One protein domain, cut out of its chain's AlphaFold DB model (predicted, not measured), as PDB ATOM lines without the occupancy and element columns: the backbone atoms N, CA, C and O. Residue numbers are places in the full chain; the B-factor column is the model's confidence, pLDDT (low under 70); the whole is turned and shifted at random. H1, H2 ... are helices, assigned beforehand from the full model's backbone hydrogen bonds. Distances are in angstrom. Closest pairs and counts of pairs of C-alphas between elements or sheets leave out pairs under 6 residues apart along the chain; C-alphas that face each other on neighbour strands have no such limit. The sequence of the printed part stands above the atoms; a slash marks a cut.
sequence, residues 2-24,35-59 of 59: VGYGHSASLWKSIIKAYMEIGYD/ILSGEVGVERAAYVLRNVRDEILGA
ATOM      1  N   VAL A   2     318.409 324.900 193.064       89.94
ATOM      2  CA  VAL A   2     318.879 325.230 194.419       89.94
ATOM      3  C   VAL A   2     317.933 326.267 195.028       89.94
ATOM      4  O   VAL A   2     317.783 327.349 194.472       89.94
ATOM      5  N   GLY A   3     317.224 325.943 196.112       80.88
ATOM      6  CA  GLY A   3     316.256 326.850 196.753       80.88
ATOM      7  C   GLY A   3     314.950 327.099 195.983       80.88
ATOM      8  O   GLY A   3     313.965 327.487 196.596       80.88
ATOM      9  N   TYR A   4     314.904 326.805 194.680       79.12
ATOM     10  CA  TYR A   4     313.711 326.889 193.819       79.12
ATOM     11  C   TYR A   4     313.302 325.516 193.257       79.12
ATOM     12  O   TYR A   4     312.906 325.373 192.108       79.12
ATOM     13  N   GLY A   5     313.453 324.476 194.076       84.00
ATOM     14  CA  GLY A   5     312.979 323.116 193.797       84.00
ATOM     15  C   GLY A   5     313.394 322.155 194.903       84.00
ATOM     16  O   GLY A   5     312.561 321.451 195.460       84.00
ATOM     17  N   HIS A   6     314.659 322.226 195.319       92.31
ATOM     18  CA  HIS A   6     315.139 321.569 196.531       92.31
ATOM     19  C   HIS A   6     315.380 322.583 197.650       92.31
ATOM     20  O   HIS A   6     315.955 323.649 197.417       92.31
ATOM     21  N   SER A   7     314.948 322.244 198.867       95.19
ATOM     22  CA  SER A   7     315.028 323.124 200.037       95.19
ATOM     23  C   SER A   7     316.468 323.346 200.508       95.19
ATOM     24  O   SER A   7     317.347 322.510 200.293       95.19
ATOM     25  N   ALA A   8     316.707 324.450 201.223       95.56
ATOM     26  CA  ALA A   8     317.994 324.706 201.873       95.56
ATOM     27  C   ALA A   8     318.388 323.579 202.848       95.56
ATOM     28  O   ALA A   8     319.563 323.250 202.963       95.56
ATOM     29  N   SER A   9     317.410 322.936 203.499       95.38
ATOM     30  CA  SER A   9     317.652 321.777 204.366       95.38
ATOM     31  C   SER A   9     318.251 320.591 203.611       95.38
ATOM     32  O   SER A   9     319.151 319.945 204.138       95.38
ATOM     33  N   LEU A  10     317.810 320.323 202.375       96.62
ATOM     34  CA  LEU A  10     318.427 319.276 201.558       96.62
ATOM     35  C   LEU A  10     319.883 319.626 201.234       96.62
ATOM     36  O   LEU A  10     320.767 318.786 201.383       96.62
ATOM     37  N   TRP A  11     320.143 320.875 200.844       97.06
ATOM     38  CA  TRP A  11     321.499 321.336 200.549       97.06
ATOM     39  C   TRP A  11     322.412 321.276 201.773       97.06
ATOM     40  O   TRP A  11     323.551 320.847 201.637       97.06
ATOM     41  N   LYS A  12     321.914 321.578 202.979       96.75
ATOM     42  CA  LYS A  12     322.670 321.353 204.223       96.75
ATOM     43  C   LYS A  12     323.104 319.900 204.373       96.75
ATOM     44  O   LYS A  12     324.260 319.655 204.701       96.75
ATOM     45  N   SER A  13     322.209 318.945 204.123       97.62
ATOM     46  CA  SER A  13     322.546 317.519 204.199       97.62
ATOM     47  C   SER A  13     323.597 317.116 203.163       97.62
ATOM     48  O   SER A  13     324.530 316.397 203.501       97.62
ATOM     49  N   ILE A  14     323.489 317.619 201.929       97.00
ATOM     50  CA  ILE A  14     324.475 317.365 200.865       97.00
ATOM     51  C   ILE A  14     325.854 317.905 201.264       97.00
ATOM     52  O   ILE A  14     326.840 317.176 201.201       97.00
ATOM     53  N   ILE A  15     325.927 319.162 201.713       96.25
ATOM     54  CA  ILE A  15     327.195 319.780 202.124       96.25
ATOM     55  C   ILE A  15     327.811 319.042 203.316       96.25
ATOM     56  O   ILE A  15     329.009 318.775 203.305       96.25
ATOM     57  N   LYS A  16     327.005 318.641 204.307       96.56
ATOM     58  CA  LYS A  16     327.492 317.846 205.444       96.56
ATOM     59  C   LYS A  16     328.097 316.515 205.008       96.56
ATOM     60  O   LYS A  16     329.173 316.183 205.488       96.56
ATOM     61  N   ALA A  17     327.480 315.811 204.059       98.00
ATOM     62  CA  ALA A  17     328.031 314.559 203.540       98.00
ATOM     63  C   ALA A  17     329.415 314.756 202.884       98.00
ATOM     64  O   ALA A  17     330.315 313.944 203.090       98.00
ATOM     65  N   TYR A  18     329.624 315.854 202.146       97.50
ATOM     66  CA  TYR A  18     330.949 316.197 201.609       97.50
ATOM     67  C   TYR A  18     331.964 316.530 202.714       97.50
ATOM     68  O   TYR A  18     333.113 316.095 202.644       97.50
ATOM     69  N   MET A  19     331.549 317.259 203.754       95.31
ATOM     70  CA  MET A  19     332.413 317.571 204.899       95.31
ATOM     71  C   MET A  19     332.809 316.316 205.690       95.31
ATOM     72  O   MET A  19     333.956 316.203 206.113       95.31
ATOM     73  N   GLU A  20     331.890 315.361 205.867       97.62
ATOM     74  CA  GLU A  20     332.127 314.096 206.581       97.62
ATOM     75  C   GLU A  20     333.230 313.248 205.938       97.62
ATOM     76  O   GLU A  20     333.973 312.569 206.645       97.62
ATOM     77  N   ILE A  21     333.373 313.318 204.612       98.06
ATOM     78  CA  ILE A  21     334.440 312.624 203.879       98.06
ATOM     79  C   ILE A  21     335.703 313.478 203.694       98.06
ATOM     80  O   ILE A  21     336.634 313.045 203.017       98.06
ATOM     81  N   GLY A  22     335.746 314.684 204.268       97.38
ATOM     82  CA  GLY A  22     336.891 315.587 204.170       97.38
ATOM     83  C   GLY A  22     337.092 316.204 202.783       97.38
ATOM     84  O   GLY A  22     338.225 316.504 202.422       97.38
ATOM     85  N   TYR A  23     336.028 316.380 201.992       97.00
ATOM     86  CA  TYR A  23     336.127 317.069 200.705       97.00
ATOM     87  C   TYR A  23     336.413 318.565 200.908       97.00
ATOM     88  O   TYR A  23     335.631 319.274 201.541       97.00
ATOM     89  N   ASP A  24     337.508 319.048 200.325       95.88
ATOM     90  CA  ASP A  24     338.014 320.426 200.425       95.88
ATOM     91  C   ASP A  24     338.060 321.155 199.066       95.88
ATOM     92  O   ASP A  24     338.629 322.241 198.937       95.88
ATOM     93  N   ILE A  35     313.908 328.593 181.911       90.38
ATOM     94  CA  ILE A  35     312.963 329.679 182.210       90.38
ATOM     95  C   ILE A  35     313.708 330.918 182.716       90.38
ATOM     96  O   ILE A  35     313.411 332.035 182.290       90.38
ATOM     97  N   LEU A  36     314.652 330.747 183.643       88.44
ATOM     98  CA  LEU A  36     315.470 331.838 184.174       88.44
ATOM     99  C   LEU A  36     316.691 332.094 183.285       88.44
ATOM    100  O   LEU A  36     317.270 331.172 182.719       88.44
ATOM    101  N   SER A  37     317.140 333.352 183.212       93.62
ATOM    102  CA  SER A  37     318.447 333.634 182.615       93.62
ATOM    103  C   SER A  37     319.560 332.968 183.430       93.62
ATOM    104  O   SER A  37     319.446 332.809 184.650       93.62
ATOM    105  N   GLY A  38     320.658 332.611 182.757       94.25
ATOM    106  CA  GLY A  38     321.795 331.945 183.396       94.25
ATOM    107  C   GLY A  38     322.356 332.725 184.588       94.25
ATOM    108  O   GLY A  38     322.569 332.149 185.650       94.25
ATOM    109  N   GLU A  39     322.513 334.041 184.440       95.50
ATOM    110  CA  GLU A  39     322.994 334.936 185.501       95.50
ATOM    111  C   GLU A  39     322.093 334.886 186.743       95.50
ATOM    112  O   GLU A  39     322.560 334.567 187.835       95.50
ATOM    113  N   VAL A  40     320.778 335.071 186.570       94.75
ATOM    114  CA  VAL A  40     319.811 335.044 187.681       94.75
ATOM    115  C   VAL A  40     319.769 333.672 188.355       94.75
ATOM    116  O   VAL A  40     319.667 333.584 189.582       94.75
ATOM    117  N   GLY A  41     319.835 332.591 187.573       94.19
ATOM    118  CA  GLY A  41     319.858 331.226 188.093       94.19
ATOM    119  C   GLY A  41     321.084 330.959 188.968       94.19
ATOM    120  O   GLY A  41     320.950 330.497 190.107       94.19
ATOM    121  N   VAL A  42     322.271 331.334 188.479       95.56
ATOM    122  CA  VAL A  42     323.536 331.182 189.212       95.56
ATOM    123  C   VAL A  42     323.559 332.050 190.468       95.56
ATOM    124  O   VAL A  42     323.907 331.552 191.539       95.56
ATOM    125  N   GLU A  43     323.145 333.316 190.392       96.00
ATOM    126  CA  GLU A  43     323.132 334.225 191.545       96.00
ATOM    127  C   GLU A  43     322.239 333.718 192.680       96.00
ATOM    128  O   GLU A  43     322.646 333.715 193.849       96.00
ATOM    129  N   ARG A  44     321.035 333.237 192.346       94.94
ATOM    130  CA  ARG A  44     320.086 332.687 193.326       94.94
ATOM    131  C   ARG A  44     320.594 331.391 193.944       94.94
ATOM    132  O   ARG A  44     320.497 331.222 195.161       94.94
ATOM    133  N   ALA A  45     321.166 330.500 193.138       95.81
ATOM    134  CA  ALA A  45     321.785 329.281 193.644       95.81
ATOM    135  C   ALA A  45     322.947 329.603 194.594       95.81
ATOM    136  O   ALA A  45     323.017 329.060 195.700       95.81
ATOM    137  N   ALA A  46     323.808 330.546 194.209       96.38
ATOM    138  CA  ALA A  46     324.941 330.968 195.016       96.38
ATOM    139  C   ALA A  46     324.501 331.623 196.335       96.38
ATOM    140  O   ALA A  46     325.116 331.380 197.370       96.38
ATOM    141  N   TYR A  47     323.420 332.411 196.329       96.38
ATOM    142  CA  TYR A  47     322.838 332.976 197.550       96.38
ATOM    143  C   TYR A  47     322.430 331.884 198.547       96.38
ATOM    144  O   TYR A  47     322.816 331.935 199.714       96.38
ATOM    145  N   VAL A  48     321.704 330.862 198.086       96.38
ATOM    146  CA  VAL A  48     321.256 329.758 198.946       96.38
ATOM    147  C   VAL A  48     322.443 328.967 199.493       96.38
ATOM    148  O   VAL A  48     322.491 328.706 200.692       96.38
ATOM    149  N   LEU A  49     323.414 328.609 198.645       96.69
ATOM    150  CA  LEU A  49     324.577 327.819 199.065       96.69
ATOM    151  C   LEU A  49     325.487 328.577 200.040       96.69
ATOM    152  O   LEU A  49     326.012 327.964 200.968       96.69
ATOM    153  N   ARG A  50     325.640 329.901 199.882       95.81
ATOM    154  CA  ARG A  50     326.375 330.734 200.849       95.81
ATOM    155  C   ARG A  50     325.698 330.744 202.216       95.81
ATOM    156  O   ARG A  50     326.364 330.440 203.192       95.81
ATOM    157  N   ASN A  51     324.384 330.965 202.274       96.56
ATOM    158  CA  ASN A  51     323.654 330.918 203.546       96.56
ATOM    159  C   ASN A  51     323.734 329.532 204.199       96.56
ATOM    160  O   ASN A  51     323.958 329.425 205.397       96.56
ATOM    161  N   VAL A  52     323.611 328.458 203.411       96.62
ATOM    162  CA  VAL A  52     323.793 327.084 203.906       96.62
ATOM    163  C   VAL A  52     325.172 326.901 204.540       96.62
ATOM    164  O   VAL A  52     325.262 326.336 205.627       96.62
ATOM    165  N   ARG A  53     326.234 327.374 203.876       94.62
ATOM    166  CA  ARG A  53     327.601 327.330 204.405       94.62
ATOM    167  C   ARG A  53     327.714 328.133 205.700       94.62
ATOM    168  O   ARG A  53     328.226 327.599 206.676       94.62
ATOM    169  N   ASP A  54     327.242 329.374 205.709       96.00
ATOM    170  CA  ASP A  54     327.377 330.276 206.857       96.00
ATOM    171  C   ASP A  54     326.639 329.705 208.084       96.00
ATOM    172  O   ASP A  54     327.221 329.582 209.160       96.00
ATOM    173  N   GLU A  55     325.429 329.169 207.892       95.94
ATOM    174  CA  GLU A  55     324.676 328.476 208.945       95.94
ATOM    175  C   GLU A  55     325.373 327.209 209.474       95.94
ATOM    176  O   GLU A  55     325.279 326.908 210.663       95.94
ATOM    177  N   ILE A  56     326.045 326.433 208.613       94.81
ATOM    178  CA  ILE A  56     326.794 325.238 209.040       94.81
ATOM    179  C   ILE A  56     328.038 325.633 209.841       94.81
ATOM    180  O   ILE A  56     328.366 324.964 210.820       94.81
ATOM    181  N   LEU A  57     328.729 326.695 209.421       93.06
ATOM    182  CA  LEU A  57     329.950 327.179 210.066       93.06
ATOM    183  C   LEU A  57     329.674 328.038 211.310       93.06
ATOM    184  O   LEU A  57     330.604 328.309 212.067       93.06
ATOM    185  N   GLY A  58     328.419 328.436 211.541       87.81
ATOM    186  CA  GLY A  58     328.032 329.320 212.641       87.81
ATOM    187  C   GLY A  58     328.533 330.758 212.465       87.81
ATOM    188  O   GLY A  58     328.842 331.405 213.466       87.81
ATOM    189  N   ALA A  59     328.663 331.209 211.213       61.53
ATOM    190  CA  ALA A  59     329.137 332.538 210.820       61.53
ATOM    191  C   ALA A  59     327.987 333.514 210.533       61.53
ATOM    192  O   ALA A  59     326.900 333.051 210.119       61.53
TER     193      ALA A  59
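Overview. This is residues 2 to 24 and 35 to 59 of the 59 residues of the protein "Sugar phosphate isomerase/epimerase" of Candidatus Acidoferrum panamensis (UniProt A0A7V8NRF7). Two helices cross steeply and off centre: the first half of the shorter H1 packs on the second half of the longer H2, and the far parts of both reach away from the crossing. Before H1, residues 2 to 7 make a loop that curves round near H2. The printed part has 48 residues with two named helices, H1 then H2, and no named strand; the class is all helix. It is only just loose, close to compact, with a radius of gyration of the C-alphas of 11.8 A, and elongated, spanning 35 by 19 by 19 A.

Arrangement. Go first to H1, residues 8 to 20, and then to H2, residues 38 to 57: they touch, with 9 pairs of C-alphas within 8 A. Look at Lys 12 and Val 52 for their closest C-alphas, 5.8 A apart. H2 touches H1 with residues 48 to 56 alone. Their lines stand at a steep tilt of 62 degrees, and they run the same way. In both H1 and H2 every O i to N i+4 pair is within hydrogen-bond range.

Along the chain. Find C-alpha 8 at (317.994, 324.706, 201.873); from there H1 runs 18.3 A to C-alpha 20 at (332.127, 314.096, 206.581). H2 begins at C-alpha 38 and runs 28.3 A to C-alpha 57 at (329.950, 327.179, 210.066).

Size, cuts and confidence. The two C-alphas farthest apart are those of Gly 22 and Ile 35, 35.4 A. Residues 17 to 22, of which 17 to 20 belong to H1, stand free, as do residues 35 to 40, of which 38 to 40 belong to H2. The link from H1 to H2 is across the cut: residues 25 to 34 are not printed, and C-alphas 24 and 35 are 32.3 A apart. The model's mean pLDDT over the printed part is 93.7; look to residue 59, the chain's last, for the one printed residue under 70.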